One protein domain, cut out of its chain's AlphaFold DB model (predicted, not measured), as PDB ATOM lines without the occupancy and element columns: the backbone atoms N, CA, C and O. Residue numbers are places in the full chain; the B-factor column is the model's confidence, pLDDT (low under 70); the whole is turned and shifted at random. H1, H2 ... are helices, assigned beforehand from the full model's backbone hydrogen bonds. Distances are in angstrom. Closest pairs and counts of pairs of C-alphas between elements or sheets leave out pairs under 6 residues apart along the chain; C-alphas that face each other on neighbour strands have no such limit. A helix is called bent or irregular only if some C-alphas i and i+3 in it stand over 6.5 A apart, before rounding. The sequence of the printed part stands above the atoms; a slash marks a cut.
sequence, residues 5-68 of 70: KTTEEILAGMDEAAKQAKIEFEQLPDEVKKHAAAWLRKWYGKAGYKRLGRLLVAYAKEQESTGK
ATOM      1  N   LYS A   5      11.900  -4.724  28.900       63.69
ATOM      2  CA  LYS A   5      10.802  -3.750  28.887       63.69
ATOM      3  C   LYS A   5       9.687  -4.130  27.903       63.69
ATOM      4  O   LYS A   5       8.522  -4.137  28.272       63.69
ATOM      5  N   THR A   6      10.055  -4.577  26.703       71.31
ATOM      6  CA  THR A   6       9.107  -5.051  25.684       71.31
ATOM      7  C   THR A   6       8.398  -6.332  26.120       71.31
ATOM      8  O   THR A   6       7.238  -6.545  25.789       71.31
ATOM      9  N   THR A   7       9.070  -7.193  26.891       74.44
ATOM     10  CA  THR A   7       8.450  -8.417  27.424       74.44
ATOM     11  C   THR A   7       7.414  -8.092  28.501       74.44
ATOM     12  O   THR A   7       6.335  -8.674  28.492       74.44
ATOM     13  N   GLU A   8       7.706  -7.145  29.396       71.50
ATOM     14  CA  GLU A   8       6.764  -6.704  30.435       71.50
ATOM     15  C   GLU A   8       5.528  -6.017  29.841       71.50
ATOM     16  O   GLU A   8       4.413  -6.310  30.262       71.50
ATOM     17  N   GLU A   9       5.699  -5.176  28.817       73.75
ATOM     18  CA  GLU A   9       4.583  -4.532  28.108       73.75
ATOM     19  C   GLU A   9       3.691  -5.556  27.386       73.75
ATOM     20  O   GLU A   9       2.463  -5.468  27.446       73.75
ATOM     21  N   ILE A  10       4.291  -6.575  26.758       73.69
ATOM     22  CA  ILE A  10       3.544  -7.677  26.133       73.69
ATOM     23  C   ILE A  10       2.765  -8.475  27.187       73.69
ATOM     24  O   ILE A  10       1.591  -8.774  26.978       73.69
ATOM     25  N   LEU A  11       3.394  -8.813  28.318       78.12
ATOM     26  CA  LEU A  11       2.738  -9.552  29.403       78.12
ATOM     27  C   LEU A  11       1.585  -8.746  30.020       78.12
ATOM     28  O   LEU A  11       0.509  -9.304  30.228       78.12
ATOM     29  N   ALA A  12       1.764  -7.438  30.218       79.25
ATOM     30  CA  ALA A  12       0.709  -6.553  30.706       79.25
ATOM     31  C   ALA A  12      -0.502  -6.527  29.755       79.25
ATOM     32  O   ALA A  12      -1.641  -6.654  30.207       79.25
ATOM     33  N   GLY A  13      -0.267  -6.461  28.440       86.94
ATOM     34  CA  GLY A  13      -1.339  -6.540  27.443       86.94
ATOM     35  C   GLY A  13      -2.078  -7.884  27.452       86.94
ATOM     36  O   GLY A  13      -3.295  -7.931  27.262       86.94
ATOM     37  N   MET A  14      -1.376  -8.989  27.724       87.12
ATOM     38  CA  MET A  14      -2.004 -10.307  27.872       87.12
ATOM     39  C   MET A  14      -2.879 -10.391  29.128       87.12
ATOM     40  O   MET A  14      -3.976 -10.952  29.069       87.12
ATOM     41  N   ASP A  15      -2.432  -9.816  30.244       90.38
ATOM     42  CA  ASP A  15      -3.200  -9.788  31.490       90.38
ATOM     43  C   ASP A  15      -4.459  -8.919  31.370       90.38
ATOM     44  O   ASP A  15      -5.524  -9.288  31.871       90.38
ATOM     45  N   GLU A  16      -4.373  -7.776  30.686       93.50
ATOM     46  CA  GLU A  16      -5.541  -6.944  30.383       93.50
ATOM     47  C   GLU A  16      -6.548  -7.684  29.505       93.50
ATOM     48  O   GLU A  16      -7.734  -7.730  29.841       93.50
ATOM     49  N   ALA A  17      -6.082  -8.342  28.441       91.50
ATOM     50  CA  ALA A  17      -6.938  -9.160  27.590       91.50
ATOM     51  C   ALA A  17      -7.621 -10.288  28.384       91.50
ATOM     52  O   ALA A  17      -8.813 -10.539  28.204       91.50
ATOM     53  N   ALA A  18      -6.908 -10.937  29.311       91.25
ATOM     54  CA  ALA A  18      -7.480 -11.969  30.174       91.25
ATOM     55  C   ALA A  18      -8.555 -11.415  31.127       91.25
ATOM     56  O   ALA A  18      -9.578 -12.069  31.352       91.25
ATOM     57  N   LYS A  19      -8.361 -10.204  31.669       95.06
ATOM     58  CA  LYS A  19      -9.372  -9.522  32.497       95.06
ATOM     59  C   LYS A  19     -10.628  -9.204  31.691       95.06
ATOM     60  O   LYS A  19     -11.722  -9.491  32.168       95.06
ATOM     61  N   GLN A  20     -10.476  -8.665  30.482       95.25
ATOM     62  CA  GLN A  20     -11.614  -8.372  29.606       95.25
ATOM     63  C   GLN A  20     -12.367  -9.649  29.223       95.25
ATOM     64  O   GLN A  20     -13.578  -9.722  29.408       95.25
ATOM     65  N   ALA A  21     -11.648 -10.705  28.834       92.56
ATOM     66  CA  ALA A  21     -12.253 -11.998  28.523       92.56
ATOM     67  C   ALA A  21     -13.046 -12.578  29.707       92.56
ATOM     68  O   ALA A  21     -14.095 -13.192  29.514       92.56
ATOM     69  N   LYS A  22     -12.576 -12.377  30.945       94.75
ATOM     70  CA  LYS A  22     -13.320 -12.774  32.145       94.75
ATOM     71  C   LYS A  22     -14.620 -11.976  32.294       94.75
ATOM     72  O   LYS A  22     -15.651 -12.580  32.577       94.75
ATOM     73  N   ILE A  23     -14.575 -10.657  32.109       96.31
ATOM     74  CA  ILE A  23     -15.759  -9.789  32.202       96.31
ATOM     75  C   ILE A  23     -16.799 -10.198  31.153       96.31
ATOM     76  O   ILE A  23     -17.960 -10.409  31.495       96.31
ATOM     77  N   GLU A  24     -16.382 -10.390  29.901       95.31
ATOM     78  CA  GLU A  24     -17.265 -10.865  28.829       95.31
ATOM     79  C   GLU A  24     -17.854 -12.242  29.155       95.31
ATOM     80  O   GLU A  24     -19.056 -12.463  29.010       95.31
ATOM     81  N   PHE A  25     -17.035 -13.160  29.678       93.38
ATOM     82  CA  PHE A  25     -17.505 -14.475  30.099       93.38
ATOM     83  C   PHE A  25     -18.561 -14.388  31.207       93.38
ATOM     84  O   PHE A  25     -19.538 -15.133  31.178       93.38
ATOM     85  N   GLU A  26     -18.405 -13.477  32.171       94.94
ATOM     86  CA  GLU A  26     -19.370 -13.244  33.252       94.94
ATOM     87  C   GLU A  26     -20.700 -12.659  32.754       94.94
ATOM     88  O   GLU A  26     -21.731 -12.885  33.390       94.94
ATOM     89  N   GLN A  27     -20.715 -11.999  31.598       96.31
ATOM     90  CA  GLN A  27     -21.929 -11.460  30.977       96.31
ATOM     91  C   GLN A  27     -22.702 -12.489  30.139       96.31
ATOM     92  O   GLN A  27     -23.862 -12.256  29.802       96.31
ATOM     93  N   LEU A  28     -22.104 -13.645  29.825       93.81
ATOM     94  CA  LEU A  28     -22.790 -14.697  29.073       93.81
ATOM     95  C   LEU A  28     -23.988 -15.277  29.854       93.81
ATOM     96  O   LEU A  28     -23.940 -15.368  31.086       93.81
ATOM     97  N   PRO A  29     -25.035 -15.765  29.163       97.19
ATOM     98  CA  PRO A  29     -26.112 -16.509  29.808       97.19
ATOM     99  C   PRO A  29     -25.582 -17.727  30.578       97.19
ATOM    100  O   PRO A  29     -24.674 -18.425  30.117       97.19
ATOM    101  N   ASP A  30     -26.174 -18.029  31.734       94.62
ATOM    102  CA  ASP A  30     -25.700 -19.103  32.622       94.62
ATOM    103  C   ASP A  30     -25.670 -20.482  31.958       94.62
ATOM    104  O   ASP A  30     -24.780 -21.291  32.225       94.62
ATOM    105  N   GLU A  31     -26.621 -20.756  31.069       95.06
ATOM    106  CA  GLU A  31     -26.642 -21.994  30.298       95.06
ATOM    107  C   GLU A  31     -25.430 -22.098  29.362       95.06
ATOM    108  O   GLU A  31     -24.776 -23.142  29.317       95.06
ATOM    109  N   VAL A  32     -25.068 -21.004  28.688       95.19
ATOM    110  CA  VAL A  32     -23.900 -20.940  27.799       95.19
ATOM    111  C   VAL A  32     -22.616 -21.137  28.602       95.19
ATOM    112  O   VAL A  32     -21.788 -21.974  28.234       95.19
ATOM    113  N   LYS A  33     -22.478 -20.455  29.750       95.25
ATOM    114  CA  LYS A  33     -21.334 -20.636  30.663       95.25
ATOM    115  C   LYS A  33     -21.184 -22.091  31.094       95.25
ATOM    116  O   LYS A  33     -20.080 -22.632  31.044       95.25
ATOM    117  N   LYS A  34     -22.283 -22.735  31.506       96.25
ATOM    118  CA  LYS A  34     -22.287 -24.137  31.951       96.25
ATOM    119  C   LYS A  34     -21.831 -25.076  30.841       96.25
ATOM    120  O   LYS A  34     -20.954 -25.905  31.087       96.25
ATOM    121  N   HIS A  35     -22.369 -24.928  29.632       95.62
ATOM    122  CA  HIS A  35     -21.990 -25.767  28.495       95.62
ATOM    123  C   HIS A  35     -20.524 -25.558  28.093       95.62
ATOM    124  O   HIS A  35     -19.780 -26.535  27.965       95.62
ATOM    125  N   ALA A  36     -20.081 -24.302  27.977       93.50
ATOM    126  CA  ALA A  36     -18.699 -23.967  27.646       93.50
ATOM    127  C   ALA A  36     -17.715 -24.509  28.697       93.50
ATOM    128  O   ALA A  36     -16.747 -25.190  28.353       93.50
ATOM    129  N   ALA A  37     -17.992 -24.283  29.986       94.69
ATOM    130  CA  ALA A  37     -17.152 -24.758  31.083       94.69
ATOM    131  C   ALA A  37     -17.118 -26.291  31.170       94.69
ATOM    132  O   ALA A  37     -16.050 -26.870  31.379       94.69
ATOM    133  N   ALA A  38     -18.255 -26.968  30.978       96.38
ATOM    134  CA  ALA A  38     -18.329 -28.428  30.992       96.38
ATOM    135  C   ALA A  38     -17.526 -29.049  29.841       96.38
ATOM    136  O   ALA A  38     -16.738 -29.977  30.064       96.38
ATOM    137  N   TRP A  39     -17.678 -28.517  28.624       95.94
ATOM    138  CA  TRP A  39     -16.911 -28.964  27.464       95.94
ATOM    139  C   TRP A  39     -15.412 -28.739  27.672       95.94
ATOM    140  O   TRP A  39     -14.621 -29.672  27.511       95.94
ATOM    141  N   LEU A  40     -15.018 -27.539  28.114       95.31
ATOM    142  CA  LEU A  40     -13.614 -27.207  28.332       95.31
ATOM    143  C   LEU A  40     -13.005 -28.100  29.420       95.31
ATOM    144  O   LEU A  40     -11.973 -28.720  29.183       95.31
ATOM    145  N   ARG A  41     -13.671 -28.269  30.571       95.12
ATOM    146  CA  ARG A  41     -13.207 -29.133  31.673       95.12
ATOM    147  C   ARG A  41     -13.017 -30.587  31.237       95.12
ATOM    148  O   ARG A  41     -12.035 -31.212  31.636       95.12
ATOM    149  N   LYS A  42     -13.921 -31.127  30.411       95.81
ATOM    150  CA  LYS A  42     -13.849 -32.512  29.908       95.81
ATOM    151  C   LYS A  42     -12.598 -32.764  29.062       95.81
ATOM    152  O   LYS A  42     -12.028 -33.857  29.123       95.81
ATOM    153  N   TRP A  43     -12.187 -31.779  28.266       97.06
ATOM    154  CA  TRP A  43     -11.118 -31.948  27.280       97.06
ATOM    155  C   TRP A  43      -9.796 -31.299  27.667       97.06
ATOM    156  O   TRP A  43      -8.760 -31.714  27.150       97.06
ATOM    157  N   TYR A  44      -9.793 -30.339  28.591       92.12
ATOM    158  CA  TYR A  44      -8.603 -29.590  28.991       92.12
ATOM    159  C   TYR A  44      -7.457 -30.515  29.415       92.12
ATOM    160  O   TYR A  44      -6.348 -30.380  28.905       92.12
ATOM    161  N   GLY A  45      -7.738 -31.521  30.250       92.12
ATOM    162  CA  GLY A  45      -6.731 -32.493  30.691       92.12
ATOM    163  C   GLY A  45      -6.260 -33.472  29.609       92.12
ATOM    164  O   GLY A  45      -5.206 -34.079  29.758       92.12
ATOM    165  N   LYS A  46      -7.018 -33.637  28.516       94.75
ATOM    166  CA  LYS A  46      -6.717 -34.604  27.444       94.75
ATOM    167  C   LYS A  46      -6.022 -33.957  26.246       94.75
ATOM    168  O   LYS A  46      -5.109 -34.536  25.671       94.75
ATOM    169  N   ALA A  47      -6.479 -32.772  25.849       94.06
ATOM    170  CA  ALA A  47      -6.043 -32.078  24.638       94.06
ATOM    171  C   ALA A  47      -5.205 -30.819  24.925       94.06
ATOM    172  O   ALA A  47      -4.462 -30.373  24.048       94.06
ATOM    173  N   GLY A  48      -5.302 -30.253  26.131       93.56
ATOM    174  CA  GLY A  48      -4.646 -29.001  26.508       93.56
ATOM    175  C   GLY A  48      -5.299 -27.750  25.902       93.56
ATOM    176  O   GLY A  48      -5.910 -27.784  24.832       93.56
ATOM    177  N   TYR A  49      -5.128 -26.607  26.573       89.69
ATOM    178  CA  TYR A  49      -5.785 -25.343  26.204       89.69
ATOM    179  C   TYR A  49      -5.462 -24.866  24.782       89.69
ATOM    180  O   TYR A  49      -6.349 -24.405  24.071       89.69
ATOM    181  N   LYS A  50      -4.211 -25.019  24.324       93.38
ATOM    182  CA  LYS A  50      -3.768 -24.512  23.014       93.38
ATOM    183  C   LYS A  50      -4.475 -25.202  21.845       93.38
ATOM    184  O   LYS A  50      -4.766 -24.555  20.842       93.38
ATOM    185  N   ARG A  51      -4.750 -26.508  21.954       94.62
ATOM    186  CA  ARG A  51      -5.467 -27.262  20.911       94.62
ATOM    187  C   ARG A  51      -6.952 -26.916  20.909       94.62
ATOM    188  O   ARG A  51      -7.507 -26.681  19.842       94.62
ATOM    189  N   LEU A  52      -7.559 -26.812  22.091       94.94
ATOM    190  CA  LEU A  52      -8.965 -26.428  22.238       94.94
ATOM    191  C   LEU A  52      -9.218 -24.998  21.743       94.94
ATOM    192  O   LEU A  52     -10.171 -24.777  21.007       94.94
ATOM    193  N   GLY A  53      -8.324 -24.056  22.055       93.81
ATOM    194  CA  GLY A  53      -8.411 -22.683  21.555       93.81
ATOM    195  C   GLY A  53      -8.353 -22.608  20.028       93.81
ATOM    196  O   GLY A  53      -9.169 -21.928  19.416       93.81
ATOM    197  N   ARG A  54      -7.451 -23.365  19.384       95.94
ATOM    198  CA  ARG A  54      -7.386 -23.435  17.910       95.94
ATOM    199  C   ARG A  54      -8.674 -23.968  17.291       95.94
ATOM    200  O   ARG A  54      -9.090 -23.451  16.262       95.94
ATOM    201  N   LEU A  55      -9.282 -24.978  17.911       95.50
ATOM    202  CA  LEU A  55     -10.546 -25.552  17.451       95.50
ATOM    203  C   LEU A  55     -11.668 -24.511  17.505       95.50
ATOM    204  O   LEU A  55     -12.357 -24.319  16.509       95.50
ATOM    205  N   LEU A  56     -11.812 -23.806  18.631       93.44
ATOM    206  CA  LEU A  56     -12.845 -22.778  18.792       93.44
ATOM    207  C   LEU A  56     -12.657 -21.610  17.813       93.44
ATOM    208  O   LEU A  56     -13.624 -21.165  17.208       93.44
ATOM    209  N   VAL A  57     -11.417 -21.158  17.600       95.00
ATOM    210  CA  VAL A  57     -11.118 -20.102  16.617       95.00
ATOM    211  C   VAL A  57     -11.425 -20.557  15.189       95.00
ATOM    212  O   VAL A  57     -11.953 -19.777  14.407       95.00
ATOM    213  N   ALA A  58     -11.103 -21.805  14.832       94.81
ATOM    214  CA  ALA A  58     -11.429 -22.343  13.512       94.81
ATOM    215  C   ALA A  58     -12.947 -22.393  13.288       94.81
ATOM    216  O   ALA A  58     -13.421 -21.927  12.256       94.81
ATOM    217  N   TYR A  59     -13.696 -22.867  14.285       93.81
ATOM    218  CA  TYR A  59     -15.157 -22.872  14.255       93.81
ATOM    219  C   TYR A  59     -15.739 -21.458  14.107       93.81
ATOM    220  O   TYR A  59     -16.601 -21.242  13.263       93.81
ATOM    221  N   ALA A  60     -15.244 -20.476  14.870       92.00
ATOM    222  CA  ALA A  60     -15.703 -19.089  14.764       92.00
ATOM    223  C   ALA A  60     -15.501 -18.523  13.346       92.00
ATOM    224  O   ALA A  60     -16.427 -17.951  12.777       92.00
ATOM    225  N   LYS A  61     -14.334 -18.770  12.735       93.75
ATOM    226  CA  LYS A  61     -14.054 -18.358  11.349       93.75
ATOM    227  C   LYS A  61     -14.990 -19.012  10.334       93.75
ATOM    228  O   LYS A  61     -15.391 -18.370   9.367       93.75
ATOM    229  N   GLU A  62     -15.326 -20.283  10.535       93.69
ATOM    230  CA  GLU A  62     -16.263 -21.005   9.670       93.69
ATOM    231  C   GLU A  62     -17.665 -20.376   9.730       93.69
ATOM    232  O   GLU A  62     -18.284 -20.129   8.690       93.69
ATOM    233  N   GLN A  63     -18.125 -20.004  10.927       90.69
ATOM    234  CA  GLN A  63     -19.406 -19.319  11.116       90.69
ATOM    235  C   GLN A  63     -19.414 -17.922  10.478       90.69
ATOM    236  O   GLN A  63     -20.359 -17.579   9.772       90.69
ATOM    237  N   GLU A  64     -18.334 -17.147  10.628       86.50
ATOM    238  CA  GLU A  64     -18.178 -15.841   9.966       86.50
ATOM    239  C   GLU A  64     -18.218 -15.950   8.434       86.50
ATOM    240  O   GLU A  64     -18.719 -15.057   7.749       86.50
ATOM    241  N   SER A  65     -17.678 -17.040   7.881       75.19
ATOM    242  CA  SER A  65     -17.690 -17.285   6.437       75.19
ATOM    243  C   SER A  65     -19.050 -17.756   5.919       75.19
ATOM    244  O   SER A  65     -19.417 -17.431   4.792       75.19
ATOM    245  N   THR A  66     -19.814 -18.464   6.751       67.44
ATOM    246  CA  THR A  66     -21.138 -18.997   6.400       67.44
ATOM    247  C   THR A  66     -22.227 -17.925   6.531       67.44
ATOM    248  O   THR A  66     -23.125 -17.861   5.698       67.44
ATOM    249  N   GLY A  67     -22.089 -16.999   7.487       57.41
ATOM    250  CA  GLY A  67     -22.997 -15.862   7.693       57.41
ATOM    251  C   GLY A  67     -22.858 -14.698   6.698       57.41
ATOM    252  O   GLY A  67     -23.457 -13.652   6.910       57.41
ATOM    253  N   LYS A  68     -22.072 -14.837   5.620       53.94
ATOM    254  CA  LYS A  68     -21.970 -13.845   4.526       53.94
ATOM    255  C   LYS A  68     -22.960 -14.076   3.371       53.94
ATOM    256  O   LYS A  68     -22.830 -13.416   2.340       53.94
TER     257      LYS A  68
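Overview. This is residues 5 to 68 of the 70 residues of an uncharacterized protein of candidate division TA06 bacterium DG_78 (UniProt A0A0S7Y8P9). Three helices joined end to end by tight turns make an open zigzag: H2 is the bar between two corners, H1 leads into one end of it and H3 leads away from the other. The two arms do not meet, and residues 5 to 24 of H1 and residues 54 to 68, of which 54 to 66 belong to H3, stick out free. The printed part has 64 residues with three named helices, in the order H1, H2, H3, and no named strand; the class is all helix. The whole is loose, with a radius of gyration of the C-alphas of 14.6 A, and the C-alphas span 40 by 30 by 27 A along their three main axes.

Arrangement. H1, residues 5 to 27, and H2, residues 30 to 47, are close but not clearly touching, with 1 pair of C-alphas within 8 A. Their closest C-alphas, those of Phe 25 and Lys 33, are 7.3 A apart. The two helices run opposite ways at a steep tilt of 47 degrees, and their centres are 21.2 A apart. H2 and H3, residues 49 to 66, only just touch, with 3 pairs of C-alphas within 8 A. H2 touches H3 with residues 40 to 44 alone, and H3 touches H2 with residue 52 alone. The closest C-alphas of the two are those of Tyr 44 and Leu 52, 7.5 A apart. H2 and H3 run opposite ways at a steep tilt of 52 degrees. H1 and H3 are apart. In H1 and H3 every O i to N i+4 pair is within hydrogen-bond range; in H2 12 of 14 are.

Along the chain. H1, residues 5 to 27, begins at C-alpha 5 at (10.802, -3.750, 28.887) and is 33.7 A from first to last C-alpha. H2, residues 30 to 47, begins at C-alpha 30 at (-25.700, -19.103, 32.622) and is 24.9 A long. H2 has a kink of 26 degrees near residue 41 and is irregular: C-alphas 42 and 45 are 7.2 A apart, and its line is a rough one. H3, residues 49 to 66, is 25.8 A long and ends at C-alpha 66 at (-21.138, -18.997, 6.400).

Size, cuts and confidence. The two C-alphas farthest apart, those of Lys 5 and Lys 68, are 42.1 A apart. The printed part has no cut. The link from H1 to H2, of 2 residues, and the link from H2 to H3, of 1 residue, are tight. The mean pLDDT of the printed part is 89.4; residue 5 and residues 66 to 68 are under 70.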